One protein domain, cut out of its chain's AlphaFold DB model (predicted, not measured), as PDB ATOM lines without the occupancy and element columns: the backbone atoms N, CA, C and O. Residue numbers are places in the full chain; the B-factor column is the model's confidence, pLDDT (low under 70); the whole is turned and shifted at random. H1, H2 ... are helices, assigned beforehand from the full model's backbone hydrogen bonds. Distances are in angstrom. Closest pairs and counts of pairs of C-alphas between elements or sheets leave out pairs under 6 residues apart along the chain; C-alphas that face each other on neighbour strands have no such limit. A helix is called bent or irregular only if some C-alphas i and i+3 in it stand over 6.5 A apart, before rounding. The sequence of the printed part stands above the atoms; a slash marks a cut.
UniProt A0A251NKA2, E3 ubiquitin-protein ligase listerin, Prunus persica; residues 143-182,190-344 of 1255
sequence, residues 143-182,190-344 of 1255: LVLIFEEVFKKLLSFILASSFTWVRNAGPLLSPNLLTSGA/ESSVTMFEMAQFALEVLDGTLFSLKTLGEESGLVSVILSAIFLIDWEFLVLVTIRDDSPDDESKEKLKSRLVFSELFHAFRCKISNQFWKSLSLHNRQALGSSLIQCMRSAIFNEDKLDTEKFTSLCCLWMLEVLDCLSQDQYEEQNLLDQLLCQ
ATOM      1  N   LEU A 143     154.363 101.479 120.565       84.62
ATOM      2  CA  LEU A 143     155.103 101.220 121.810       84.62
ATOM      3  C   LEU A 143     155.563 102.513 122.488       84.62
ATOM      4  O   LEU A 143     155.411 102.646 123.701       84.62
ATOM      5  N   VAL A 144     156.107 103.461 121.719       85.12
ATOM      6  CA  VAL A 144     156.532 104.773 122.230       85.12
ATOM      7  C   VAL A 144     155.349 105.501 122.871       85.12
ATOM      8  O   VAL A 144     155.461 105.908 124.024       85.12
ATOM      9  N   LEU A 145     154.194 105.569 122.198       85.06
ATOM     10  CA  LEU A 145     152.987 106.215 122.736       85.06
ATOM     11  C   LEU A 145     152.456 105.539 124.011       85.06
ATOM     12  O   LEU A 145     152.059 106.224 124.954       85.06
ATOM     13  N   ILE A 146     152.464 104.203 124.065       87.06
ATOM     14  CA  ILE A 146     152.037 103.452 125.255       87.06
ATOM     15  C   ILE A 146     152.961 103.769 126.436       87.06
ATOM     16  O   ILE A 146     152.482 104.120 127.514       87.06
ATOM     17  N   PHE A 147     154.281 103.681 126.250       88.50
ATOM     18  CA  PHE A 147     155.243 103.934 127.323       88.50
ATOM     19  C   PHE A 147     155.334 105.417 127.723       88.50
ATOM     20  O   PHE A 147     155.559 105.705 128.898       88.50
ATOM     21  N   GLU A 148     155.085 106.356 126.805       87.12
ATOM     22  CA  GLU A 148     154.877 107.772 127.139       87.12
ATOM     23  C   GLU A 148     153.701 107.952 128.099       87.12
ATOM     24  O   GLU A 148     153.801 108.694 129.077       87.12
ATOM     25  N   GLU A 149     152.591 107.260 127.853       86.69
ATOM     26  CA  GLU A 149     151.410 107.354 128.703       86.69
ATOM     27  C   GLU A 149     151.618 106.674 130.065       86.69
ATOM     28  O   GLU A 149     151.231 107.227 131.097       86.69
ATOM     29  N   VAL A 150     152.315 105.530 130.103       88.69
ATOM     30  CA  VAL A 150     152.766 104.904 131.362       88.69
ATOM     31  C   VAL A 150     153.626 105.882 132.164       88.69
ATOM     32  O   VAL A 150     153.394 106.073 133.360       88.69
ATOM     33  N   PHE A 151     154.578 106.558 131.514       87.94
ATOM     34  CA  PHE A 151     155.417 107.553 132.173       87.94
ATOM     35  C   PHE A 151     154.609 108.744 132.710       87.94
ATOM     36  O   PHE A 151     154.827 109.144 133.851       87.94
ATOM     37  N   LYS A 152     153.637 109.282 131.957       86.00
ATOM     38  CA  LYS A 152     152.766 110.370 132.449       86.00
ATOM     39  C   LYS A 152     152.003 109.969 133.712       86.00
ATOM     40  O   LYS A 152     151.916 110.766 134.649       86.00
ATOM     41  N   LYS A 153     151.493 108.734 133.771       87.88
ATOM     42  CA  LYS A 153     150.806 108.214 134.964       87.88
ATOM     43  C   LYS A 153     151.755 108.134 136.168       87.88
ATOM     44  O   LYS A 153     151.384 108.593 137.247       87.88
ATOM     45  N   LEU A 154     152.996 107.674 135.987       88.62
ATOM     46  CA  LEU A 154     154.018 107.705 137.049       88.62
ATOM     47  C   LEU A 154     154.394 109.132 137.471       88.62
ATOM     48  O   LEU A 154     154.504 109.422 138.661       88.62
ATOM     49  N   LEU A 155     154.546 110.044 136.511       86.94
ATOM     50  CA  LEU A 155     154.875 111.441 136.779       86.94
ATOM     51  C   LEU A 155     153.780 112.120 137.613       86.94
ATOM     52  O   LEU A 155     154.097 112.871 138.534       86.94
ATOM     53  N   SER A 156     152.504 111.809 137.359       85.06
ATOM     54  CA  SER A 156     151.395 112.315 138.179       85.06
ATOM     55  C   SER A 156     151.518 111.901 139.656       85.06
ATOM     56  O   SER A 156     151.289 112.715 140.551       85.06
ATOM     57  N   PHE A 157     151.973 110.671 139.922       87.44
ATOM     58  CA  PHE A 157     152.203 110.161 141.272       87.44
ATOM     59  C   PHE A 157     153.395 110.840 141.964       87.44
ATOM     60  O   PHE A 157     153.326 111.132 143.162       87.44
ATOM     61  N   ILE A 158     154.469 111.126 141.221       87.69
ATOM     62  CA  ILE A 158     155.665 111.847 141.695       87.69
ATOM     63  C   ILE A 158     155.318 113.297 142.062       87.69
ATOM     64  O   ILE A 158     155.635 113.762 143.158       87.69
ATOM     65  N   LEU A 159     154.605 114.010 141.183       85.06
ATOM     66  CA  LEU A 159     154.225 115.414 141.395       85.06
ATOM     67  C   LEU A 159     153.246 115.607 142.569       85.06
ATOM     68  O   LEU A 159     153.159 116.705 143.117       85.06
ATOM     69  N   ALA A 160     152.551 114.546 142.984       83.81
ATOM     70  CA  ALA A 160     151.648 114.548 144.133       83.81
ATOM     71  C   ALA A 160     152.337 114.305 145.497       83.81
ATOM     72  O   ALA A 160     151.650 114.276 146.524       83.81
ATOM     73  N   SER A 161     153.665 114.120 145.534       84.62
ATOM     74  CA  SER A 161     154.422 113.894 146.776       84.62
ATOM     75  C   SER A 161     154.376 115.094 147.735       84.62
ATOM     76  O   SER A 161     154.331 116.256 147.325       84.62
ATOM     77  N   SER A 162     154.432 114.815 149.041       79.38
ATOM     78  CA  SER A 162     154.592 115.830 150.090       79.38
ATOM     79  C   SER A 162     156.027 116.352 150.231       79.38
ATOM     80  O   SER A 162     156.223 117.410 150.838       79.38
ATOM     81  N   PHE A 163     157.019 115.630 149.698       82.69
ATOM     82  CA  PHE A 163     158.427 116.020 149.743       82.69
ATOM     83  C   PHE A 163     158.766 116.972 148.597       82.69
ATOM     84  O   PHE A 163     158.340 116.785 147.453       82.69
ATOM     85  N   THR A 164     159.530 118.023 148.895       82.38
ATOM     86  CA  THR A 164     159.868 119.051 147.897       82.38
ATOM     87  C   THR A 164     160.818 118.495 146.849       82.38
ATOM     88  O   THR A 164     160.654 118.787 145.665       82.38
ATOM     89  N   TRP A 165     161.759 117.641 147.254       85.25
ATOM     90  CA  TRP A 165     162.726 117.052 146.336       85.25
ATOM     91  C   TRP A 165     162.097 116.115 145.300       85.25
ATOM     92  O   TRP A 165     162.466 116.184 144.131       85.25
ATOM     93  N   VAL A 166     161.106 115.305 145.688       86.19
ATOM     94  CA  VAL A 166     160.391 114.397 144.771       86.19
ATOM     95  C   VAL A 166     159.623 115.200 143.721       86.19
ATOM     96  O   VAL A 166     159.714 114.934 142.522       86.19
ATOM     97  N   ARG A 167     158.931 116.263 144.153       85.62
ATOM     98  CA  ARG A 167     158.225 117.182 143.251       85.62
ATOM     99  C   ARG A 167     159.166 117.904 142.291       85.62
ATOM    100  O   ARG A 167     158.830 118.056 141.120       85.62
ATOM    101  N   ASN A 168     160.331 118.332 142.773       82.12
ATOM    102  CA  ASN A 168     161.332 119.019 141.958       82.12
ATOM    103  C   ASN A 168     162.057 118.068 140.994       82.12
ATOM    104  O   ASN A 168     162.515 118.511 139.946       82.12
ATOM    105  N   ALA A 169     162.154 116.778 141.325       82.88
ATOM    106  CA  ALA A 169     162.751 115.763 140.464       82.88
ATOM    107  C   ALA A 169     161.876 115.431 139.243       82.88
ATOM    108  O   ALA A 169     162.411 115.229 138.159       82.88
ATOM    109  N   GLY A 170     160.542 115.452 139.373       77.88
ATOM    110  CA  GLY A 170     159.617 115.156 138.269       77.88
ATOM    111  C   GLY A 170     159.901 115.934 136.967       77.88
ATOM    112  O   GLY A 170     160.095 115.304 135.925       77.88
ATOM    113  N   PRO A 171     159.994 117.278 136.998       77.69
ATOM    114  CA  PRO A 171     160.331 118.090 135.824       77.69
ATOM    115  C   PRO A 171     161.726 117.834 135.232       77.69
ATOM    116  O   PRO A 171     161.933 118.092 134.048       77.69
ATOM    117  N   LEU A 172     162.677 117.318 136.023       75.94
ATOM    118  CA  LEU A 172     164.035 117.000 135.561       75.94
ATOM    119  C   LEU A 172     164.071 115.735 134.697       75.94
ATOM    120  O   LEU A 172     164.956 115.595 133.856       75.94
ATOM    121  N   LEU A 173     163.106 114.828 134.876       77.44
ATOM    122  CA  LEU A 173     163.046 113.569 134.136       77.44
ATOM    123  C   LEU A 173     162.612 113.758 132.673       77.44
ATOM    124  O   LEU A 173     163.005 112.972 131.824       77.44
ATOM    125  N   SER A 174     161.828 114.788 132.336       70.50
ATOM    126  CA  SER A 174     161.524 115.110 130.933       70.50
ATOM    127  C   SER A 174     161.149 116.585 130.749       70.50
ATOM    128  O   SER A 174     159.983 116.957 130.906       70.50
ATOM    129  N   PRO A 175     162.110 117.439 130.353       58.78
ATOM    130  CA  PRO A 175     161.856 118.855 130.077       58.78
ATOM    131  C   PRO A 175     160.888 119.076 128.901       58.78
ATOM    132  O   PRO A 175     160.126 120.040 128.883       58.78
ATOM    133  N   ASN A 176     160.901 118.169 127.917       53.84
ATOM    134  CA  ASN A 176     160.212 118.354 126.637       53.84
ATOM    135  C   ASN A 176     158.717 117.987 126.691       53.84
ATOM    136  O   ASN A 176     157.909 118.697 126.091       53.84
ATOM    137  N   LEU A 177     158.315 116.951 127.445       54.47
ATOM    138  CA  LEU A 177     156.899 116.546 127.551       54.47
ATOM    139  C   LEU A 177     156.017 117.591 128.260       54.47
ATOM    140  O   LEU A 177     154.816 117.667 128.002       54.47
ATOM    141  N   LEU A 178     156.603 118.424 129.125       49.91
ATOM    142  CA  LEU A 178     155.873 119.479 129.833       49.91
ATOM    143  C   LEU A 178     155.531 120.675 128.929       49.91
ATOM    144  O   LEU A 178     154.554 121.372 129.192       49.91
ATOM    145  N   THR A 179     156.270 120.892 127.834       41.50
ATOM    146  CA  THR A 179     156.013 122.021 126.917       41.50
ATOM    147  C   THR A 179     154.890 121.770 125.906       41.50
ATOM    148  O   THR A 179     154.270 122.730 125.456       41.50
ATOM    149  N   SER A 180     154.566 120.510 125.583       39.12
ATOM    150  CA  SER A 180     153.487 120.171 124.636       39.12
ATOM    151  C   SER A 180     152.170 119.747 125.307       39.12
ATOM    152  O   SER A 180     151.124 119.783 124.661       39.12
ATOM    153  N   GLY A 181     152.195 119.385 126.599       39.19
ATOM    154  CA  GLY A 181     151.054 118.821 127.335       39.19
ATOM    155  C   GLY A 181     150.476 119.675 128.472       39.19
ATOM    156  O   GLY A 181     149.539 119.230 129.136       39.19
ATOM    157  N   ALA A 182     150.979 120.894 128.705       31.33
ATOM    158  CA  ALA A 182     150.533 121.758 129.810       31.33
ATOM    159  C   ALA A 182     149.046 122.180 129.752       31.33
ATOM    160  O   ALA A 182     148.520 122.684 130.738       31.33
ATOM    161  N   GLU A 190     142.259 115.655 141.305       44.75
ATOM    162  CA  GLU A 190     142.510 116.005 142.716       44.75
ATOM    163  C   GLU A 190     142.187 114.898 143.744       44.75
ATOM    164  O   GLU A 190     142.528 115.044 144.922       44.75
ATOM    165  N   SER A 191     141.578 113.769 143.351       58.22
ATOM    166  CA  SER A 191     141.291 112.683 144.301       58.22
ATOM    167  C   SER A 191     142.500 111.749 144.494       58.22
ATOM    168  O   SER A 191     143.076 111.229 143.534       58.22
ATOM    169  N   SER A 192     142.883 111.493 145.752       60.56
ATOM    170  CA  SER A 192     143.987 110.578 146.093       60.56
ATOM    171  C   SER A 192     143.781 109.174 145.517       60.56
ATOM    172  O   SER A 192     144.740 108.555 145.071       60.56
ATOM    173  N   VAL A 193     142.532 108.704 145.461       64.75
ATOM    174  CA  VAL A 193     142.151 107.382 144.940       64.75
ATOM    175  C   VAL A 193     142.492 107.242 143.453       64.75
ATOM    176  O   VAL A 193     143.163 106.287 143.070       64.75
ATOM    177  N   THR A 194     142.140 108.232 142.626       73.31
ATOM    178  CA  THR A 194     142.413 108.194 141.177       73.31
ATOM    179  C   THR A 194     143.907 108.171 140.841       73.31
ATOM    180  O   THR A 194     144.314 107.564 139.854       73.31
ATOM    181  N   MET A 195     144.747 108.794 141.675       80.25
ATOM    182  CA  MET A 195     146.205 108.797 141.503       80.25
ATOM    183  C   MET A 195     146.815 107.409 141.747       80.25
ATOM    184  O   MET A 195     147.631 106.951 140.946       80.25
ATOM    185  N   PHE A 196     146.406 106.727 142.823       82.50
ATOM    186  CA  PHE A 196     146.894 105.382 143.135       82.50
ATOM    187  C   PHE A 196     146.481 104.363 142.069       82.50
ATOM    188  O   PHE A 196     147.296 103.535 141.679       82.50
ATOM    189  N   GLU A 197     145.263 104.462 141.526       82.81
ATOM    190  CA  GLU A 197     144.806 103.597 140.429       82.81
ATOM    191  C   GLU A 197     145.635 103.781 139.148       82.81
ATOM    192  O   GLU A 197     146.009 102.802 138.502       82.81
ATOM    193  N   MET A 198     145.978 105.025 138.792       83.81
ATOM    194  CA  MET A 198     146.842 105.309 137.639       83.81
ATOM    195  C   MET A 198     148.258 104.754 137.822       83.81
ATOM    196  O   MET A 198     148.822 104.183 136.886       83.81
ATOM    197  N   ALA A 199     148.830 104.909 139.016       86.19
ATOM    198  CA  ALA A 199     150.152 104.383 139.321       86.19
ATOM    199  C   ALA A 199     150.154 102.845 139.393       86.19
ATOM    200  O   ALA A 199     151.122 102.224 138.957       86.19
ATOM    201  N   GLN A 200     149.067 102.225 139.877       88.12
ATOM    202  CA  GLN A 200     148.914 100.767 139.944       88.12
ATOM    203  C   GLN A 200     148.879 100.175 138.537       88.12
ATOM    204  O   GLN A 200     149.615  99.239 138.238       88.12
ATOM    205  N   PHE A 201     148.076 100.773 137.652       88.81
ATOM    206  CA  PHE A 201     148.026 100.393 136.245       88.81
ATOM    207  C   PHE A 201     149.411 100.495 135.586       88.81
ATOM    208  O   PHE A 201     149.840  99.565 134.908       88.81
ATOM    209  N   ALA A 202     150.139 101.593 135.820       90.00
ATOM    210  CA  ALA A 202     151.491 101.769 135.291       90.00
ATOM    211  C   ALA A 202     152.467 100.693 135.806       90.00
ATOM    212  O   ALA A 202     153.240 100.151 135.017       90.00
ATOM    213  N   LEU A 203     152.413 100.352 137.099       89.94
ATOM    214  CA  LEU A 203     153.249  99.309 137.699       89.94
ATOM    215  C   LEU A 203     152.947  97.920 137.120       89.94
ATOM    216  O   LEU A 203     153.874  97.197 136.768       89.94
ATOM    217  N   GLU A 204     151.670  97.560 136.983       88.50
ATOM    218  CA  GLU A 204     151.248  96.278 136.401       88.50
ATOM    219  C   GLU A 204     151.688  96.145 134.940       88.50
ATOM    220  O   GLU A 204     152.172  95.084 134.530       88.50
ATOM    221  N   VAL A 205     151.581  97.233 134.167       88.88
ATOM    222  CA  VAL A 205     152.085  97.278 132.791       88.88
ATOM    223  C   VAL A 205     153.601  97.092 132.763       88.88
ATOM    224  O   VAL A 205     154.103  96.295 131.972       88.88
ATOM    225  N   LEU A 206     154.349  97.764 133.641       89.56
ATOM    226  CA  LEU A 206     155.808  97.634 133.705       89.56
ATOM    227  C   LEU A 206     156.268  96.243 134.157       89.56
ATOM    228  O   LEU A 206     157.208  95.706 133.568       89.56
ATOM    229  N   ASP A 207     155.600  95.625 135.133       86.94
ATOM    230  CA  ASP A 207     155.935  94.265 135.582       86.94
ATOM    231  C   ASP A 207     155.701  93.225 134.478       86.94
ATOM    232  O   ASP A 207     156.498  92.301 134.306       86.94
ATOM    233  N   GLY A 208     154.658  93.410 133.661       84.69
ATOM    234  CA  GLY A 208     154.375  92.541 132.520       84.69
ATOM    235  C   GLY A 208     155.219  92.801 131.268       84.69
ATOM    236  O   GLY A 208     155.266  91.929 130.399       84.69
ATOM    237  N   THR A 209     155.892  93.957 131.162       87.25
ATOM    238  CA  THR A 209     156.563  94.407 129.921       87.25
ATOM    239  C   THR A 209     158.033  94.818 130.081       87.25
ATOM    240  O   THR A 209     158.642  95.312 129.130       87.25
ATOM    241  N   LEU A 210     158.651  94.568 131.242       84.75
ATOM    242  CA  LEU A 210     160.013  95.007 131.592       84.75
ATOM    243  C   LEU A 210     161.066  94.754 130.494       84.75
ATOM    244  O   LEU A 210     161.891  95.625 130.214       84.75
ATOM    245  N   PHE A 211     161.073  93.574 129.861       82.88
ATOM    246  CA  PHE A 211     162.069  93.259 128.829       82.88
ATOM    247  C   PHE A 211     161.793  93.944 127.482       82.88
ATOM    248  O   PHE A 211     162.745  94.147 126.726       82.88
ATOM    249  N   SER A 212     160.551  94.351 127.207       82.50
ATOM    250  CA  SER A 212     160.177  95.106 126.001       82.50
ATOM    251  C   SER A 212     160.635  96.564 126.053       82.50
ATOM    252  O   SER A 212     160.776  97.197 125.015       82.50
ATOM    253  N   LEU A 213     161.002  97.096 127.224       81.38
ATOM    254  CA  LEU A 213     161.651  98.412 127.300       81.38
ATOM    255  C   LEU A 213     162.949  98.469 126.478       81.38
ATOM    256  O   LEU A 213     163.328  99.527 125.994       81.38
ATOM    257  N   LYS A 214     163.621  97.330 126.262       77.50
ATOM    258  CA  LYS A 214     164.852  97.255 125.459       77.50
ATOM    259  C   LYS A 214     164.624  97.416 123.961       77.50
ATOM    260  O   LYS A 214     165.573  97.717 123.245       77.50
ATOM    261  N   THR A 215     163.407  97.168 123.481       75.31
ATOM    262  CA  THR A 215     163.080  97.289 122.054       75.31
ATOM    263  C   THR A 215     162.770  98.735 121.665       75.31
ATOM    264  O   THR A 215     162.661  99.045 120.480       75.31
ATOM    265  N   LEU A 216     162.661  99.639 122.648       74.19
ATOM    266  CA  LEU A 216     162.616 101.079 122.428       74.19
ATOM    267  C   LEU A 216     164.020 101.558 122.030       74.19
ATOM    268  O   LEU A 216     164.979 101.406 122.782       74.19
ATOM    269  N   GLY A 217     164.145 102.116 120.824       65.50
ATOM    270  CA  GLY A 217     165.417 102.651 120.330       65.50
ATOM    271  C   GLY A 217     165.952 103.809 121.181       65.50
ATOM    272  O   GLY A 217     165.193 104.483 121.876       65.50
ATOM    273  N   GLU A 218     167.257 104.065 121.079       67.12
ATOM    274  CA  GLU A 218     167.990 105.044 121.907       67.12
ATOM    275  C   GLU A 218     167.474 106.488 121.765       67.12
ATOM    276  O   GLU A 218     167.600 107.287 122.689       67.12
ATOM    277  N   GLU A 219     166.833 106.805 120.637       62.12
ATOM    278  CA  GLU A 219     166.315 108.136 120.296       62.12
ATOM    279  C   GLU A 219     165.106 108.580 121.135       62.12
ATOM    280  O   GLU A 219     164.833 109.775 121.209       62.12
ATOM    281  N   SER A 220     164.362 107.654 121.758       69.81
ATOM    282  CA  SER A 220     163.143 108.019 122.496       69.81
ATOM    283  C   SER A 220     163.425 108.572 123.895       69.81
ATOM    284  O   SER A 220     162.583 109.270 124.452       69.81
ATOM    285  N   GLY A 221     164.569 108.234 124.504       77.31
ATOM    286  CA  GLY A 221     164.903 108.595 125.891       77.31
ATOM    287  C   GLY A 221     163.955 108.031 126.967       77.31
ATOM    288  O   GLY A 221     164.204 108.199 128.157       77.31
ATOM    289  N   LEU A 222     162.882 107.326 126.591       83.94
ATOM    290  CA  LEU A 222     161.833 106.881 127.516       83.94
ATOM    291  C   LEU A 222     162.324 105.833 128.510       83.94
ATOM    292  O   LEU A 222     161.881 105.814 129.655       83.94
ATOM    293  N   VAL A 223     163.268 104.985 128.094       86.88
ATOM    294  CA  VAL A 223     163.822 103.921 128.941       86.88
ATOM    295  C   VAL A 223     164.490 104.512 130.182       86.88
ATOM    296  O   VAL A 223     164.156 104.124 131.297       86.88
ATOM    297  N   SER A 224     165.393 105.483 130.017       87.06
ATOM    298  CA  SER A 224     166.071 106.132 131.147       87.06
ATOM    299  C   SER A 224     165.096 106.897 132.039       87.06
ATOM    300  O   SER A 224     165.238 106.887 133.258       87.06
ATOM    301  N   VAL A 225     164.075 107.517 131.453       87.69
ATOM    302  CA  VAL A 225     163.109 108.362 132.161       87.69
ATOM    303  C   VAL A 225     162.122 107.539 133.002       87.69
ATOM    304  O   VAL A 225     161.904 107.849 134.174       87.69
ATOM    305  N   ILE A 226     161.601 106.435 132.458       89.12
ATOM    306  CA  ILE A 226     160.745 105.487 133.190       89.12
ATOM    307  C   ILE A 226     161.526 104.820 134.322       89.12
ATOM    308  O   ILE A 226     161.039 104.752 135.450       89.12
ATOM    309  N   LEU A 227     162.750 104.355 134.049       89.88
ATOM    310  CA  LEU A 227     163.587 103.733 135.077       89.88
ATOM    311  C   LEU A 227     163.936 104.737 136.186       89.88
ATOM    312  O   LEU A 227     163.848 104.384 137.359       89.88
ATOM    313  N   SER A 228     164.225 105.997 135.845       90.56
ATOM    314  CA  SER A 228     164.454 107.056 136.837       90.56
ATOM    315  C   SER A 228     163.230 107.303 137.723       90.56
ATOM    316  O   SER A 228     163.376 107.478 138.930       90.56
ATOM    317  N   ALA A 229     162.021 107.278 137.151       90.62
ATOM    318  CA  ALA A 229     160.781 107.415 137.913       90.62
ATOM    319  C   ALA A 229     160.584 106.268 138.919       90.62
ATOM    320  O   ALA A 229     160.156 106.517 140.043       90.62
ATOM    321  N   ILE A 230     160.943 105.032 138.548       91.06
ATOM    322  CA  ILE A 230     160.885 103.872 139.455       91.06
ATOM    323  C   ILE A 230     161.839 104.066 140.640       91.06
ATOM    324  O   ILE A 230     161.415 103.908 141.781       91.06
ATOM    325  N   PHE A 231     163.095 104.451 140.387       91.44
ATOM    326  CA  PHE A 231     164.066 104.748 141.450       91.44
ATOM    327  C   PHE A 231     163.594 105.881 142.365       91.44
ATOM    328  O   PHE A 231     163.737 105.788 143.577       91.44
ATOM    329  N   LEU A 232     163.004 106.940 141.809       91.31
ATOM    330  CA  LEU A 232     162.544 108.078 142.600       91.31
ATOM    331  C   LEU A 232     161.420 107.690 143.575       91.31
ATOM    332  O   LEU A 232     161.438 108.110 144.732       91.31
ATOM    333  N   ILE A 233     160.461 106.878 143.117       91.00
ATOM    334  CA  ILE A 233     159.372 106.356 143.956       91.00
ATOM    335  C   ILE A 233     159.926 105.402 145.025       91.00
ATOM    336  O   ILE A 233     159.492 105.442 146.177       91.00
ATOM    337  N   ASP A 234     160.911 104.580 144.665       91.38
ATOM    338  CA  ASP A 234     161.581 103.662 145.588       91.38
ATOM    339  C   ASP A 234     162.368 104.398 146.690       91.38
ATOM    340  O   ASP A 234     162.250 104.105 147.879       91.38
ATOM    341  N   TRP A 235     163.112 105.439 146.328       91.56
ATOM    342  CA  TRP A 235     163.817 106.289 147.284       91.56
ATOM    343  C   TRP A 235     162.862 107.030 148.220       91.56
ATOM    344  O   TRP A 235     163.128 107.136 149.420       91.56
ATOM    345  N   GLU A 236     161.724 107.503 147.706       90.19
ATOM    346  CA  GLU A 236     160.671 108.084 148.537       90.19
ATOM    347  C   GLU A 236     160.126 107.066 149.553       90.19
ATOM    348  O   GLU A 236     159.944 107.413 150.723       90.19
ATOM    349  N   PHE A 237     159.927 105.805 149.151       90.38
ATOM    350  CA  PHE A 237     159.552 104.723 150.064       90.38
ATOM    351  C   PHE A 237     160.585 104.535 151.183       90.38
ATOM    352  O   PHE A 237     160.210 104.519 152.358       90.38
ATOM    353  N   LEU A 238     161.877 104.462 150.849       88.69
ATOM    354  CA  LEU A 238     162.947 104.297 151.840       88.69
ATOM    355  C   LEU A 238     162.979 105.452 152.853       88.69
ATOM    356  O   LEU A 238     163.120 105.214 154.054       88.69
ATOM    357  N   VAL A 239     162.763 106.693 152.405       87.81
ATOM    358  CA  VAL A 239     162.622 107.854 153.303       87.81
ATOM    359  C   VAL A 239     161.405 107.696 154.217       87.81
ATOM    360  O   VAL A 239     161.529 107.851 155.433       87.81
ATOM    361  N   LEU A 240     160.239 107.343 153.669       86.19
ATOM    362  CA  LEU A 240     159.004 107.168 154.442       86.19
ATOM    363  C   LEU A 240     159.132 106.093 155.532       86.19
ATOM    364  O   LEU A 240     158.578 106.263 156.619       86.19
ATOM    365  N   VAL A 241     159.881 105.016 155.274       84.88
ATOM    366  CA  VAL A 241     160.161 103.969 156.269       84.88
ATOM    367  C   VAL A 241     160.964 104.525 157.449       84.88
ATOM    368  O   VAL A 241     160.632 104.227 158.595       84.88
ATOM    369  N   THR A 242     161.968 105.371 157.201       79.12
ATOM    370  CA  THR A 242     162.832 105.915 158.269       79.12
ATOM    371  C   THR A 242     162.156 106.932 159.193       79.12
ATOM    372  O   THR A 242     162.584 107.093 160.332       79.12
ATOM    373  N   ILE A 243     161.087 107.598 158.743       73.00
ATOM    374  CA  ILE A 243     160.359 108.626 159.516       73.00
ATOM    375  C   ILE A 243     159.335 108.003 160.487       73.00
ATOM    376  O   ILE A 243     158.825 108.675 161.382       73.00
ATOM    377  N   ARG A 244     159.023 106.708 160.334       61.84
ATOM    378  CA  ARG A 244     157.914 106.029 161.025       61.84
ATOM    379  C   ARG A 244     158.021 106.019 162.560       61.84
ATOM    380  O   ARG A 244     156.979 105.901 163.205       61.84
ATOM    381  N   ASP A 245     159.221 106.180 163.119       52.84
ATOM    382  CA  ASP A 245     159.477 106.039 164.560       52.84
ATOM    383  C   ASP A 245     159.433 107.353 165.375       52.84
ATOM    384  O   ASP A 245     159.326 107.279 166.596       52.84
ATOM    385  N   ASP A 246     159.424 108.547 164.755       49.88
ATOM    386  CA  ASP A 246     159.786 109.799 165.462       49.88
ATOM    387  C   ASP A 246     158.681 110.889 165.609       49.88
ATOM    388  O   ASP A 246     159.007 112.001 166.025       49.88
ATOM    389  N   SER A 247     157.380 110.666 165.321       47.31
ATOM    390  CA  SER A 247     156.378 111.762 165.462       47.31
ATOM    391  C   SER A 247     154.982 111.429 166.044       47.31
ATOM    392  O   SER A 247     154.401 110.369 165.748       47.31
ATOM    393  N   PRO A 248     154.410 112.351 166.865       43.59
ATOM    394  CA  PRO A 248     153.081 112.222 167.469       43.59
ATOM    395  C   PRO A 248     151.946 112.451 166.451       43.59
ATOM    396  O   PRO A 248     152.158 112.988 165.367       43.59
ATOM    397  N   ASP A 249     150.752 111.963 166.794       48.16
ATOM    398  CA  ASP A 249     149.561 111.809 165.940       48.16
ATOM    399  C   ASP A 249     149.036 113.091 165.273       48.16
ATOM    400  O   ASP A 249     148.733 114.063 165.963       48.16
ATOM    401  N   ASP A 250     148.831 113.037 163.947       50.28
ATOM    402  CA  ASP A 250     148.036 114.021 163.196       50.28
ATOM    403  C   ASP A 250     147.499 113.465 161.852       50.28
ATOM    404  O   ASP A 250     148.013 112.479 161.316       50.28
ATOM    405  N   GLU A 251     146.490 114.123 161.274       51.28
ATOM    406  CA  GLU A 251     145.733 113.755 160.052       51.28
ATOM    407  C   GLU A 251     146.620 113.568 158.792       51.28
ATOM    408  O   GLU A 251     146.304 112.817 157.865       51.28
ATOM    409  N   SER A 252     147.815 114.169 158.789       58.97
ATOM    410  CA  SER A 252     148.844 113.988 157.755       58.97
ATOM    411  C   SER A 252     149.430 112.562 157.686       58.97
ATOM    412  O   SER A 252     149.902 112.154 156.617       58.97
ATOM    413  N   LYS A 253     149.341 111.757 158.764       65.56
ATOM    414  CA  LYS A 253     149.807 110.352 158.787       65.56
ATOM    415  C   LYS A 253     149.014 109.453 157.845       65.56
ATOM    416  O   LYS A 253     149.594 108.535 157.276       65.56
ATOM    417  N   GLU A 254     147.714 109.671 157.664       65.12
ATOM    418  CA  GLU A 254     146.874 108.741 156.892       65.12
ATOM    419  C   GLU A 254     147.164 108.825 155.382       65.12
ATOM    420  O   GLU A 254     147.273 107.802 154.693       65.12
ATOM    421  N   LYS A 255     147.433 110.040 154.883       68.62
ATOM    422  CA  LYS A 255     147.915 110.279 153.512       68.62
ATOM    423  C   LYS A 255     149.333 109.733 153.283       68.62
ATOM    424  O   LYS A 255     149.603 109.156 152.233       68.62
ATOM    425  N   LEU A 256     150.228 109.863 154.266       75.19
ATOM    426  CA  LEU A 256     151.578 109.283 154.200       75.19
ATOM    427  C   LEU A 256     151.549 107.749 154.278       75.19
ATOM    428  O   LEU A 256     152.285 107.084 153.559       75.19
ATOM    429  N   LYS A 257     150.662 107.173 155.097       76.81
ATOM    430  CA  LYS A 257     150.504 105.723 155.272       76.81
ATOM    431  C   LYS A 257     149.927 105.054 154.028       76.81
ATOM    432  O   LYS A 257     150.425 104.009 153.623       76.81
ATOM    433  N   SER A 258     148.911 105.654 153.406       77.50
ATOM    434  CA  SER A 258     148.370 105.168 152.126       77.50
ATOM    435  C   SER A 258     149.420 105.224 151.014       77.50
ATOM    436  O   SER A 258     149.575 104.257 150.270       77.50
ATOM    437  N   ARG A 259     150.218 106.300 150.959       86.25
ATOM    438  CA  ARG A 259     151.343 106.410 150.022       86.25
ATOM    439  C   ARG A 259     152.458 105.400 150.299       86.25
ATOM    440  O   ARG A 259     153.001 104.844 149.348       86.25
ATOM    441  N   LEU A 260     152.768 105.128 151.566       84.56
ATOM    442  CA  LEU A 260     153.765 104.137 151.977       84.56
ATOM    443  C   LEU A 260     153.392 102.728 151.494       84.56
ATOM    444  O   LEU A 260     154.203 102.097 150.826       84.56
ATOM    445  N   VAL A 261     152.164 102.271 151.779       83.38
ATOM    446  CA  VAL A 261     151.666 100.942 151.355       83.38
ATOM    447  C   VAL A 261     151.756 100.779 149.841       83.38
ATOM    448  O   VAL A 261     152.094  99.717 149.333       83.38
ATOM    449  N   PHE A 262     151.465 101.848 149.106       83.94
ATOM    450  CA  PHE A 262     151.530 101.814 147.657       83.94
ATOM    451  C   PHE A 262     152.973 101.809 147.123       83.94
ATOM    452  O   PHE A 262     153.302 101.059 146.207       83.94
ATOM    453  N   SER A 263     153.858 102.608 147.720       86.38
ATOM    454  CA  SER A 263     155.266 102.688 147.307       86.38
ATOM    455  C   SER A 263     156.047 101.409 147.655       86.38
ATOM    456  O   SER A 263     157.018 101.083 146.979       86.38
ATOM    457  N   GLU A 264     155.575 100.621 148.629       89.19
ATOM    458  CA  GLU A 264     156.087  99.276 148.935       89.19
ATOM    459  C   GLU A 264     155.988  98.324 147.728       89.19
ATOM    460  O   GLU A 264     156.887  97.513 147.497       89.19
ATOM    461  N   LEU A 265     154.940  98.450 146.904       88.94
ATOM    462  CA  LEU A 265     154.786  97.649 145.683       88.94
ATOM    463  C   LEU A 265     155.856  97.998 144.640       88.94
ATOM    464  O   LEU A 265     156.396  97.107 143.982       88.94
ATOM    465  N   PHE A 266     156.197  99.284 144.521       89.25
ATOM    466  CA  PHE A 266     157.281  99.753 143.656       89.25
ATOM    467  C   PHE A 266     158.645  99.282 144.157       89.25
ATOM    468  O   PHE A 266     159.451  98.827 143.346       89.25
ATOM    469  N   HIS A 267     158.871  99.303 145.473       91.75
ATOM    470  CA  HIS A 267     160.078  98.749 146.083       91.75
ATOM    471  C   HIS A 267     160.221  97.250 145.792       91.75
ATOM    472  O   HIS A 267     161.242  96.800 145.268       91.75
ATOM    473  N   ALA A 268     159.159  96.468 146.019       90.50
ATOM    474  CA  ALA A 268     159.144  95.038 145.717       90.50
ATOM    475  C   ALA A 268     159.423  94.754 144.230       90.50
ATOM    476  O   ALA A 268     160.188  93.843 143.895       90.50
ATOM    477  N   PHE A 269     158.848  95.558 143.330       89.12
ATOM    478  CA  PHE A 269     159.124  95.476 141.899       89.12
ATOM    479  C   PHE A 269     160.585  95.820 141.575       89.12
ATOM    480  O   PHE A 269     161.251  95.060 140.871       89.12
ATOM    481  N   ARG A 270     161.127  96.908 142.132       89.69
ATOM    482  CA  ARG A 270     162.520  97.326 141.931       89.69
ATOM    483  C   ARG A 270     163.512  96.260 142.401       89.69
ATOM    484  O   ARG A 270     164.486  96.003 141.687       89.69
ATOM    485  N   CYS A 271     163.246  95.601 143.530       87.12
ATOM    486  CA  CYS A 271     164.050  94.490 144.049       87.12
ATOM    487  C   CYS A 271     163.978  93.219 143.181       87.12
ATOM    488  O   CYS A 271     164.921  92.429 143.171       87.12
ATOM    489  N   LYS A 272     162.890  93.010 142.425       87.25
ATOM    490  CA  LYS A 272     162.737  91.879 141.487       87.25
ATOM    491  C   LYS A 272     163.643  92.019 140.251       87.25
ATOM    492  O   LYS A 272     163.977  91.016 139.615       87.25
ATOM    493  N   ILE A 273     164.059  93.239 139.898       85.81
ATOM    494  CA  ILE A 273     164.900  93.506 138.722       85.81
ATOM    495  C   ILE A 273     166.358  93.103 139.003       85.81
ATOM    496  O   ILE A 273     167.067  93.744 139.771       85.81
ATOM    497  N   SER A 274     166.833  92.047 138.334       82.69
ATOM    498  CA  SER A 274     168.202  91.530 138.511       82.69
ATOM    499  C   SER A 274     169.304  92.493 138.031       82.69
ATOM    500  O   SER A 274     169.138  93.156 137.007       82.69
ATOM    501  N   ASN A 275     170.498  92.437 138.641       81.25
ATOM    502  CA  ASN A 275     171.691  93.169 138.166       81.25
ATOM    503  C   ASN A 275     172.082  92.867 136.710       81.25
ATOM    504  O   ASN A 275     172.645  93.718 136.023       81.25
ATOM    505  N   GLN A 276     171.730  91.689 136.187       82.06
ATOM    506  CA  GLN A 276     171.941  91.364 134.772       82.06
ATOM    507  C   GLN A 276     171.053  92.188 133.832       82.06
ATOM    508  O   GLN A 276     171.445  92.434 132.692       82.06
ATOM    509  N   PHE A 277     169.868  92.617 134.279       87.00
ATOM    510  CA  PHE A 277     168.998  93.485 133.489       87.00
ATOM    511  C   PHE A 277     169.638  94.864 133.313       87.00
ATOM    512  O   PHE A 277     169.806  95.296 132.173       87.00
ATOM    513  N   TRP A 278     170.085  95.494 134.402       85.50
ATOM    514  CA  TRP A 278     170.724  96.815 134.367       85.50
ATOM    515  C   TRP A 278     171.971  96.821 133.481       85.50
ATOM    516  O   TRP A 278     172.087  97.643 132.574       85.50
ATOM    517  N   LYS A 279     172.834  95.807 133.632       82.56
ATOM    518  CA  LYS A 279     174.040  95.645 132.803       82.56
ATOM    519  C   LYS A 279     173.740  95.310 131.337       82.56
ATOM    520  O   LYS A 279     174.604  95.467 130.490       82.56
ATOM    521  N   SER A 280     172.531  94.866 131.008       83.44
ATOM    522  CA  SER A 280     172.143  94.581 129.619       83.44
ATOM    523  C   SER A 280     171.557  95.779 128.860       83.44
ATOM    524  O   SER A 280     171.205  95.626 127.692       83.44
ATOM    525  N   LEU A 281     171.411  96.941 129.506       85.06
ATOM    526  CA  LEU A 281     170.996  98.187 128.855       85.06
ATOM    527  C   LEU A 281     172.142  98.772 128.014       85.06
ATOM    528  O   LEU A 281     173.319  98.582 128.333       85.06
ATOM    529  N   SER A 282     171.806  99.514 126.952       85.50
ATOM    530  CA  SER A 282     172.819 100.193 126.135       85.50
ATOM    531  C   SER A 282     173.573 101.255 126.942       85.50
ATOM    532  O   SER A 282     173.058 101.787 127.929       85.50
ATOM    533  N   LEU A 283     174.809 101.562 126.533       83.56
ATOM    534  CA  LEU A 283     175.653 102.551 127.212       83.56
ATOM    535  C   LEU A 283     174.956 103.918 127.303       83.56
ATOM    536  O   LEU A 283     174.960 104.523 128.372       83.56
ATOM    537  N   HIS A 284     174.297 104.353 126.224       85.19
ATOM    538  CA  HIS A 284     173.538 105.604 126.189       85.19
ATOM    539  C   HIS A 284     172.435 105.631 127.257       85.19
ATOM    540  O   HIS A 284     172.356 106.568 128.046       85.19
ATOM    541  N   ASN A 285     171.629 104.568 127.349       84.62
ATOM    542  CA  ASN A 285     170.550 104.486 128.335       84.62
ATOM    543  C   ASN A 285     171.074 104.436 129.778       84.62
ATOM    544  O   ASN A 285     170.460 105.032 130.659       84.62
ATOM    545  N   ARG A 286     172.209 103.766 130.032       86.44
ATOM    546  CA  ARG A 286     172.841 103.738 131.364       86.44
ATOM    547  C   ARG A 286     173.409 105.100 131.758       86.44
ATOM    548  O   ARG A 286     173.203 105.522 132.890       86.44
ATOM    549  N   GLN A 287     174.061 105.803 130.832       85.69
ATOM    550  CA  GLN A 287     174.580 107.154 131.069       85.69
ATOM    551  C   GLN A 287     173.453 108.171 131.283       85.69
ATOM    552  O   GLN A 287     173.522 108.955 132.225       85.69
ATOM    553  N   ALA A 288     172.398 108.127 130.464       86.19
ATOM    554  CA  ALA A 288     171.229 108.993 130.618       86.19
ATOM    555  C   ALA A 288     170.506 108.736 131.951       86.19
ATOM    556  O   ALA A 288     170.220 109.679 132.683       86.19
ATOM    557  N   LEU A 289     170.283 107.463 132.307       88.88
ATOM    558  CA  LEU A 289     169.706 107.070 133.597       88.88
ATOM    559  C   LEU A 289     170.577 107.545 134.768       88.88
ATOM    560  O   LEU A 289     170.067 108.177 135.688       88.88
ATOM    561  N   GLY A 290     171.888 107.297 134.718       88.31
ATOM    562  CA  GLY A 290     172.829 107.743 135.748       88.31
ATOM    563  C   GLY A 290     172.806 109.258 135.941       88.31
ATOM    564  O   GLY A 290     172.658 109.726 137.068       88.31
ATOM    565  N   SER A 291     172.839 110.020 134.845       88.56
ATOM    566  CA  SER A 291     172.767 111.483 134.883       88.56
ATOM    567  C   SER A 291     171.459 111.981 135.504       88.56
ATOM    568  O   SER A 291     171.488 112.884 136.340       88.56
ATOM    569  N   SER A 292     170.313 111.397 135.135       87.31
ATOM    570  CA  SER A 292     169.012 111.765 135.709       87.31
ATOM    571  C   SER A 292     168.943 111.463 137.208       87.31
ATOM    572  O   SER A 292     168.513 112.318 137.985       87.31
ATOM    573  N   LEU A 293     169.409 110.286 137.636       91.06
ATOM    574  CA  LEU A 293     169.425 109.878 139.044       91.06
ATOM    575  C   LEU A 293     170.333 110.773 139.891       91.06
ATOM    576  O   LEU A 293     169.908 111.257 140.940       91.06
ATOM    577  N   ILE A 294     171.543 111.065 139.412       90.81
ATOM    578  CA  ILE A 294     172.491 111.960 140.085       90.81
ATOM    579  C   ILE A 294     171.907 113.368 140.227       90.81
ATOM    580  O   ILE A 294     172.001 113.977 141.295       90.81
ATOM    581  N   GLN A 295     171.267 113.895 139.180       88.00
ATOM    582  CA  GLN A 295     170.641 115.214 139.239       88.00
ATOM    583  C   GLN A 295     169.479 115.249 140.243       88.00
ATOM    584  O   GLN A 295     169.335 116.228 140.982       88.00
ATOM    585  N   CYS A 296     168.691 114.170 140.328       88.38
ATOM    586  CA  CYS A 296     167.639 114.022 141.333       88.38
ATOM    587  C   CYS A 296     168.215 113.975 142.757       88.38
ATOM    588  O   CYS A 296     167.722 114.697 143.622       88.38
ATOM    589  N   MET A 297     169.287 113.208 142.996       89.69
ATOM    590  CA  MET A 297     169.968 113.162 144.300       89.69
ATOM    591  C   MET A 297     170.528 114.528 144.704       89.69
ATOM    592  O   MET A 297     170.304 114.979 145.826       89.69
ATOM    593  N   ARG A 298     171.217 115.222 143.786       88.00
ATOM    594  CA  ARG A 298     171.737 116.577 144.029       88.00
ATOM    595  C   ARG A 298     170.598 117.524 144.400       88.00
ATOM    596  O   ARG A 298     170.672 118.194 145.425       88.00
ATOM    597  N   SER A 299     169.514 117.525 143.623       86.31
ATOM    598  CA  SER A 299     168.311 118.305 143.938       86.31
ATOM    599  C   SER A 299     167.746 117.960 145.319       86.31
ATOM    600  O   SER A 299     167.336 118.862 146.047       86.31
ATOM    601  N   ALA A 300     167.767 116.686 145.714       87.69
ATOM    602  CA  ALA A 300     167.265 116.247 147.009       87.69
ATOM    603  C   ALA A 300     168.088 116.766 148.187       87.69
ATOM    604  O   ALA A 300     167.523 117.297 149.141       87.69
ATOM    605  N   ILE A 301     169.415 116.702 148.089       87.94
ATOM    606  CA  ILE A 301     170.317 117.170 149.147       87.94
ATOM    607  C   ILE A 301     170.234 118.694 149.326       87.94
ATOM    608  O   ILE A 301     170.246 119.179 150.457       87.94
ATOM    609  N   PHE A 302     170.117 119.455 148.231       86.38
ATOM    610  CA  PHE A 302     170.101 120.923 148.291       86.38
ATOM    611  C   PHE A 302     168.734 121.541 148.631       86.38
ATOM    612  O   PHE A 302     168.709 122.689 149.073       86.38
ATOM    613  N   ASN A 303     167.618 120.830 148.410       81.12
ATOM    614  CA  ASN A 303     166.265 121.403 148.511       81.12
ATOM    615  C   ASN A 303     165.382 120.827 149.635       81.12
ATOM    616  O   ASN A 303     164.284 121.351 149.848       81.12
ATOM    617  N   GLU A 304     165.779 119.740 150.303       79.69
ATOM    618  CA  GLU A 304     164.970 119.133 151.371       79.69
ATOM    619  C   GLU A 304     165.446 119.571 152.761       79.69
ATOM    620  O   GLU A 304     166.566 119.267 153.174       79.69
ATOM    621  N   ASP A 305     164.573 120.255 153.501       73.00
ATOM    622  CA  ASP A 305     164.876 120.838 154.816       73.00
ATOM    623  C   ASP A 305     164.061 120.232 155.964       73.00
ATOM    624  O   ASP A 305     164.332 120.534 157.124       73.00
ATOM    625  N   LYS A 306     163.070 119.375 155.681       71.94
ATOM    626  CA  LYS A 306     162.153 118.854 156.711       71.94
ATOM    627  C   LYS A 306     162.648 117.585 157.406       71.94
ATOM    628  O   LYS A 306     162.022 117.147 158.367       71.94
ATOM    629  N   LEU A 307     163.707 116.962 156.894       77.94
ATOM    630  CA  LEU A 307     164.191 115.660 157.347       77.94
ATOM    631  C   LEU A 307     165.395 115.789 158.274       77.94
ATOM    632  O   LEU A 307     166.203 116.713 158.138       77.94
ATOM    633  N   ASP A 308     165.545 114.809 159.169       81.38
ATOM    634  CA  ASP A 308     166.779 114.654 159.931       81.38
ATOM    635  C   ASP A 308     167.960 114.524 158.964       81.38
ATOM    636  O   ASP A 308     168.017 113.635 158.108       81.38
ATOM    637  N   THR A 309     168.888 115.467 159.074       83.00
ATOM    638  CA  THR A 309     169.919 115.667 158.060       83.00
ATOM    639  C   THR A 309     170.944 114.535 158.055       83.00
ATOM    640  O   THR A 309     171.474 114.171 157.001       83.00
ATOM    641  N   GLU A 310     171.219 113.943 159.215       84.44
ATOM    642  CA  GLU A 310     172.177 112.852 159.329       84.44
ATOM    643  C   GLU A 310     171.603 111.553 158.756       84.44
ATOM    644  O   GLU A 310     172.241 110.937 157.898       84.44
ATOM    645  N   LYS A 311     170.378 111.173 159.140       85.38
ATOM    646  CA  LYS A 311     169.686 110.005 158.571       85.38
ATOM    647  C   LYS A 311     169.512 110.150 157.055       85.38
ATOM    648  O   LYS A 311     169.792 109.211 156.310       85.38
ATOM    649  N   PHE A 312     169.118 111.335 156.585       88.00
ATOM    650  CA  PHE A 312     168.873 111.581 155.163       88.00
ATOM    651  C   PHE A 312     170.144 111.490 154.306       88.00
ATOM    652  O   PHE A 312     170.154 110.800 153.291       88.00
ATOM    653  N   THR A 313     171.251 112.106 154.732       89.62
ATOM    654  CA  THR A 313     172.533 112.005 154.003       89.62
ATOM    655  C   THR A 313     173.083 110.574 153.975       89.62
ATOM    656  O   THR A 313     173.717 110.190 152.992       89.62
ATOM    657  N   SER A 314     172.807 109.759 155.003       90.19
ATOM    658  CA  SER A 314     173.127 108.321 154.993       90.19
ATOM    659  C   SER A 314     172.295 107.549 153.964       90.19
ATOM    660  O   SER A 314     172.845 106.717 153.247       90.19
ATOM    661  N   LEU A 315     170.996 107.847 153.838       90.38
ATOM    662  CA  LEU A 315     170.147 107.256 152.796       90.38
ATOM    663  C   LEU A 315     170.633 107.629 151.393       90.38
ATOM    664  O   LEU A 315     170.775 106.749 150.550       90.38
ATOM    665  N   CYS A 316     170.965 108.901 151.152       91.00
ATOM    666  CA  CYS A 316     171.521 109.318 149.865       91.00
ATOM    667  C   CYS A 316     172.833 108.589 149.539       91.00
ATOM    668  O   CYS A 316     173.055 108.236 148.382       91.00
ATOM    669  N   CYS A 317     173.688 108.327 150.540       92.56
ATOM    670  CA  CYS A 317     174.898 107.519 150.360       92.56
ATOM    671  C   CYS A 317     174.551 106.109 149.855       92.56
ATOM    672  O   CYS A 317     175.098 105.671 148.844       92.56
ATOM    673  N   LEU A 318     173.575 105.441 150.482       92.19
ATOM    674  CA  LEU A 318     173.095 104.126 150.042       92.19
ATOM    675  C   LEU A 318     172.544 104.160 148.613       92.19
ATOM    676  O   LEU A 318     172.857 103.273 147.823       92.19
ATOM    677  N   TRP A 319     171.783 105.198 148.256       92.81
ATOM    678  CA  TRP A 319     171.280 105.360 146.891       92.81
ATOM    679  C   TRP A 319     172.412 105.506 145.878       92.81
ATOM    680  O   TRP A 319     172.364 104.897 144.814       92.81
ATOM    681  N   MET A 320     173.452 106.281 146.198       93.69
ATOM    682  CA  MET A 320     174.601 106.434 145.306       93.69
ATOM    683  C   MET A 320     175.350 105.110 145.126       93.69
ATOM    684  O   MET A 320     175.685 104.749 144.001       93.69
ATOM    685  N   LEU A 321     175.563 104.352 146.206       91.50
ATOM    686  CA  LEU A 321     176.177 103.021 146.139       91.50
ATOM    687  C   LEU A 321     175.354 102.053 145.275       91.50
ATOM    688  O   LEU A 321     175.919 101.316 144.467       91.50
ATOM    689  N   GLU A 322     174.026 102.097 145.392       90.06
ATOM    690  CA  GLU A 322     173.118 101.302 144.565       90.06
ATOM    691  C   GLU A 322     173.199 101.692 143.080       90.06
ATOM    692  O   GLU A 322     173.266 100.820 142.210       90.06
ATOM    693  N   VAL A 323     173.234 102.994 142.774       90.62
ATOM    694  CA  VAL A 323     173.384 103.498 141.400       90.62
ATOM    695  C   VAL A 323     174.706 103.045 140.791       90.62
ATOM    696  O   VAL A 323     174.722 102.601 139.639       90.62
ATOM    697  N   LEU A 324     175.798 103.097 141.559       89.94
ATOM    698  CA  LEU A 324     177.093 102.592 141.113       89.94
ATOM    699  C   LEU A 324     177.030 101.084 140.824       89.94
ATOM    700  O   LEU A 324     177.433 100.677 139.737       89.94
ATOM    701  N   ASP A 325     176.467 100.257 141.713       88.12
ATOM    702  CA  ASP A 325     176.374  98.799 141.498       88.12
ATOM    703  C   ASP A 325     175.488  98.419 140.294       88.12
ATOM    704  O   ASP A 325     175.800  97.500 139.528       88.12
ATOM    705  N   CYS A 326     174.390  99.153 140.086       86.31
ATOM    706  CA  CYS A 326     173.448  98.871 139.006       86.31
ATOM    707  C   CYS A 326     173.968  99.315 137.632       86.31
ATOM    708  O   CYS A 326     173.772  98.599 136.645       86.31
ATOM    709  N   LEU A 327     174.585 100.498 137.542       86.81
ATOM    710  CA  LEU A 327     174.881 101.137 136.256       86.81
ATOM    711  C   LEU A 327     176.325 100.974 135.788       86.81
ATOM    712  O   LEU A 327     176.534 101.005 134.574       86.81
ATOM    713  N   SER A 328     177.290 100.770 136.693       84.81
ATOM    714  CA  SER A 328     178.701 100.614 136.320       84.81
ATOM    715  C   SER A 328     179.050  99.165 135.945       84.81
ATOM    716  O   SER A 328     178.700  98.195 136.628       84.81
ATOM    717  N   GLN A 329     179.727  98.995 134.811       82.38
ATOM    718  CA  GLN A 329     180.320  97.721 134.386       82.38
ATOM    719  C   GLN A 329     181.825  97.677 134.619       82.38
ATOM    720  O   GLN A 329     182.371  96.611 134.909       82.38
ATOM    721  N   ASP A 330     182.475  98.828 134.493       81.06
ATOM    722  CA  ASP A 330     183.899  99.010 134.698       81.06
ATOM    723  C   ASP A 330     184.173 100.226 135.595       81.06
ATOM    724  O   ASP A 330     183.285 101.016 135.927       81.06
ATOM    725  N   GLN A 331     185.433 100.363 136.005       79.94
ATOM    726  CA  GLN A 331     185.862 101.473 136.849       79.94
ATOM    727  C   GLN A 331     185.788 102.830 136.133       79.94
ATOM    728  O   GLN A 331     185.722 103.852 136.805       79.94
ATOM    729  N   TYR A 332     185.784 102.875 134.800       82.31
ATOM    730  CA  TYR A 332     185.706 104.137 134.063       82.31
ATOM    731  C   TYR A 332     184.293 104.726 134.131       82.31
ATOM    732  O   TYR A 332     184.121 105.915 134.389       82.31
ATOM    733  N   GLU A 333     183.271 103.890 133.962       83.50
ATOM    734  CA  GLU A 333     181.875 104.287 134.123       83.50
ATOM    735  C   GLU A 333     181.561 104.713 135.559       83.50
ATOM    736  O   GLU A 333     180.850 105.696 135.760       83.50
ATOM    737  N   GLU A 334     182.127 104.023 136.554       86.69
ATOM    738  CA  GLU A 334     182.037 104.428 137.960       86.69
ATOM    739  C   GLU A 334     182.617 105.834 138.177       86.69
ATOM    740  O   GLU A 334     181.954 106.696 138.755       86.69
ATOM    741  N   GLN A 335     183.828 106.093 137.671       86.62
ATOM    742  CA  GLN A 335     184.470 107.403 137.797       86.62
ATOM    743  C   GLN A 335     183.699 108.500 137.050       86.62
ATOM    744  O   GLN A 335     183.573 109.602 137.575       86.62
ATOM    745  N   ASN A 336     183.100 108.198 135.895       85.75
ATOM    746  CA  ASN A 336     182.250 109.140 135.160       85.75
ATOM    747  C   ASN A 336     180.980 109.518 135.949       85.75
ATOM    748  O   ASN A 336     180.591 110.682 135.980       85.75
ATOM    749  N   LEU A 337     180.345 108.559 136.633       87.75
ATOM    750  CA  LEU A 337     179.202 108.843 137.512       87.75
ATOM    751  C   LEU A 337     179.620 109.687 138.727       87.75
ATOM    752  O   LEU A 337     178.906 110.615 139.106       87.75
ATOM    753  N   LEU A 338     180.789 109.420 139.314       88.50
ATOM    754  CA  LEU A 338     181.341 110.259 140.384       88.50
ATOM    755  C   LEU A 338     181.669 111.680 139.889       88.50
ATOM    756  O   LEU A 338     181.367 112.648 140.584       88.50
ATOM    757  N   ASP A 339     182.208 111.832 138.677       86.31
ATOM    758  CA  ASP A 339     182.467 113.142 138.066       86.31
ATOM    759  C   ASP A 339     181.168 113.922 137.808       86.31
ATOM    760  O   ASP A 339     181.095 115.120 138.084       86.31
ATOM    761  N   GLN A 340     180.108 113.246 137.355       87.06
ATOM    762  CA  GLN A 340     178.779 113.850 137.218       87.06
ATOM    763  C   GLN A 340     178.196 114.270 138.573       87.06
ATOM    764  O   GLN A 340     177.565 115.325 138.666       87.06
ATOM    765  N   LEU A 341     178.417 113.482 139.629       88.75
ATOM    766  CA  LEU A 341     177.982 113.822 140.983       88.75
ATOM    767  C   LEU A 341     178.707 115.055 141.522       88.75
ATOM    768  O   LEU A 341     178.083 115.877 142.188       88.75
ATOM    769  N   LEU A 342     179.999 115.184 141.232       87.75
ATOM    770  CA  LEU A 342     180.868 116.254 141.721       87.75
ATOM    771  C   LEU A 342     180.899 117.486 140.808       87.75
ATOM    772  O   LEU A 342     181.620 118.440 141.105       87.75
ATOM    773  N   CYS A 343     180.113 117.491 139.729       84.75
ATOM    774  CA  CYS A 343     180.087 118.578 138.762       84.75
ATOM    775  C   CYS A 343     179.716 119.927 139.401       84.75
ATOM    776  O   CYS A 343     178.988 120.010 140.405       84.75
ATOM    777  N   GLN A 344     180.216 121.006 138.797       81.38
ATOM    778  CA  GLN A 344     179.913 122.361 139.239       81.38
ATOM    779  C   GLN A 344     178.413 122.657 139.096       81.38
ATOM    780  O   GLN A 344     177.795 122.397 138.066       81.38
TER     781      GLN A 344
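Overview. This is residues 143 to 182 and 190 to 344 of the 1255 residues of the protein "E3 ubiquitin-protein ligase listerin" of Prunus persica (UniProt A0A251NKA2). A compact, all-helix body is built round one long helix, H5, which runs through the middle with H1, H2, H8 and H9 packed round it and H6 crossing it at one side. H4 packs on H1, H10 covers H8 and H9 on the other side, and the loop of residues 245 to 251 sticks out. The printed part has 195 residues, with ten named helices, H1 to H10 in chain order, and no named strand. The radius of gyration of the C-alphas is 16.4 A, and the spans are 48 by 36 by 33 A.

Along the chain. H1, residues 143 to 159, begins at C-alpha 143 (155.103, 101.220, 121.810) and is 24.2 A long. H2 is residues 164 to 173 and H3 residues 177 to 181. H4, residues 192 to 215, is 33.5 A long and irregular: C-alphas 208 and 211 are 8.6 A apart, with a kink of 73 degrees near residue 209. H5, residues 222 to 242, begins at C-alpha 222 (161.833, 106.881, 127.516) and is 30.8 A long. H6, residues 252 to 272, is also 30.8 A long, with a kink of 26 degrees near residue 262. H7 is residues 275 to 279. H8, residues 283 to 303, is 30.0 A long, and H9, residues 309 to 327, 26.7 A. H10, residues 331 to 341, ends at C-alpha 341 (177.982, 113.822, 140.983).

Arrangement. H5 is the hub, touching H1, H2, H6, H8 and H9. H1, H2, H5, H8, H9 and H10 form a bundle, a group of helices packed together. H5 and H1 run the same way at a shallow tilt of 26 degrees, their closest C-alphas, of Ile 226 and Phe 151, 5.8 A apart. H5 and H6 touch at a steep tilt of 53 degrees; the closest C-alphas, of Asp 234 and His 267, are 5.2 A apart. H4, with residues 195 to 205 alone, touches H1; the closest C-alphas, of Ala 202 and Val 150, are 5.2 A apart. H8 and H9 form a helical hairpin, two helices running opposite ways, at a shallow tilt of 3 degrees; the closest C-alphas, of Arg 286 and Leu 327, are 5.9 A apart. H10 touches H8, the closest C-alphas, of Leu 341 and Ile 294, being 5.9 A apart. H7 touches H9, with C-alphas 278 and 326 closest at 5.8 A, while H3 touches no helix. Every O i to N i+4 pair is within hydrogen-bond range in H1, H3, H5, H7, H8, H9 and H10; the counts are 4 of 6 in H2, 15 of 20 in H4 and 15 of 17 in H6.

Size, cuts and confidence. The C-alphas farthest apart, of Gly 217 and Pro 248, are 49.7 A apart. Residues 183 to 189 are not printed, and C-alphas 182 and 190 are 16.2 A apart across the cut. Of the links that are printed whole, none is long. Mean pLDDT of the printed part is 81.1; residues 175 to 182, 190 to 193, 217 to 220 and 244 to 255 are under 70.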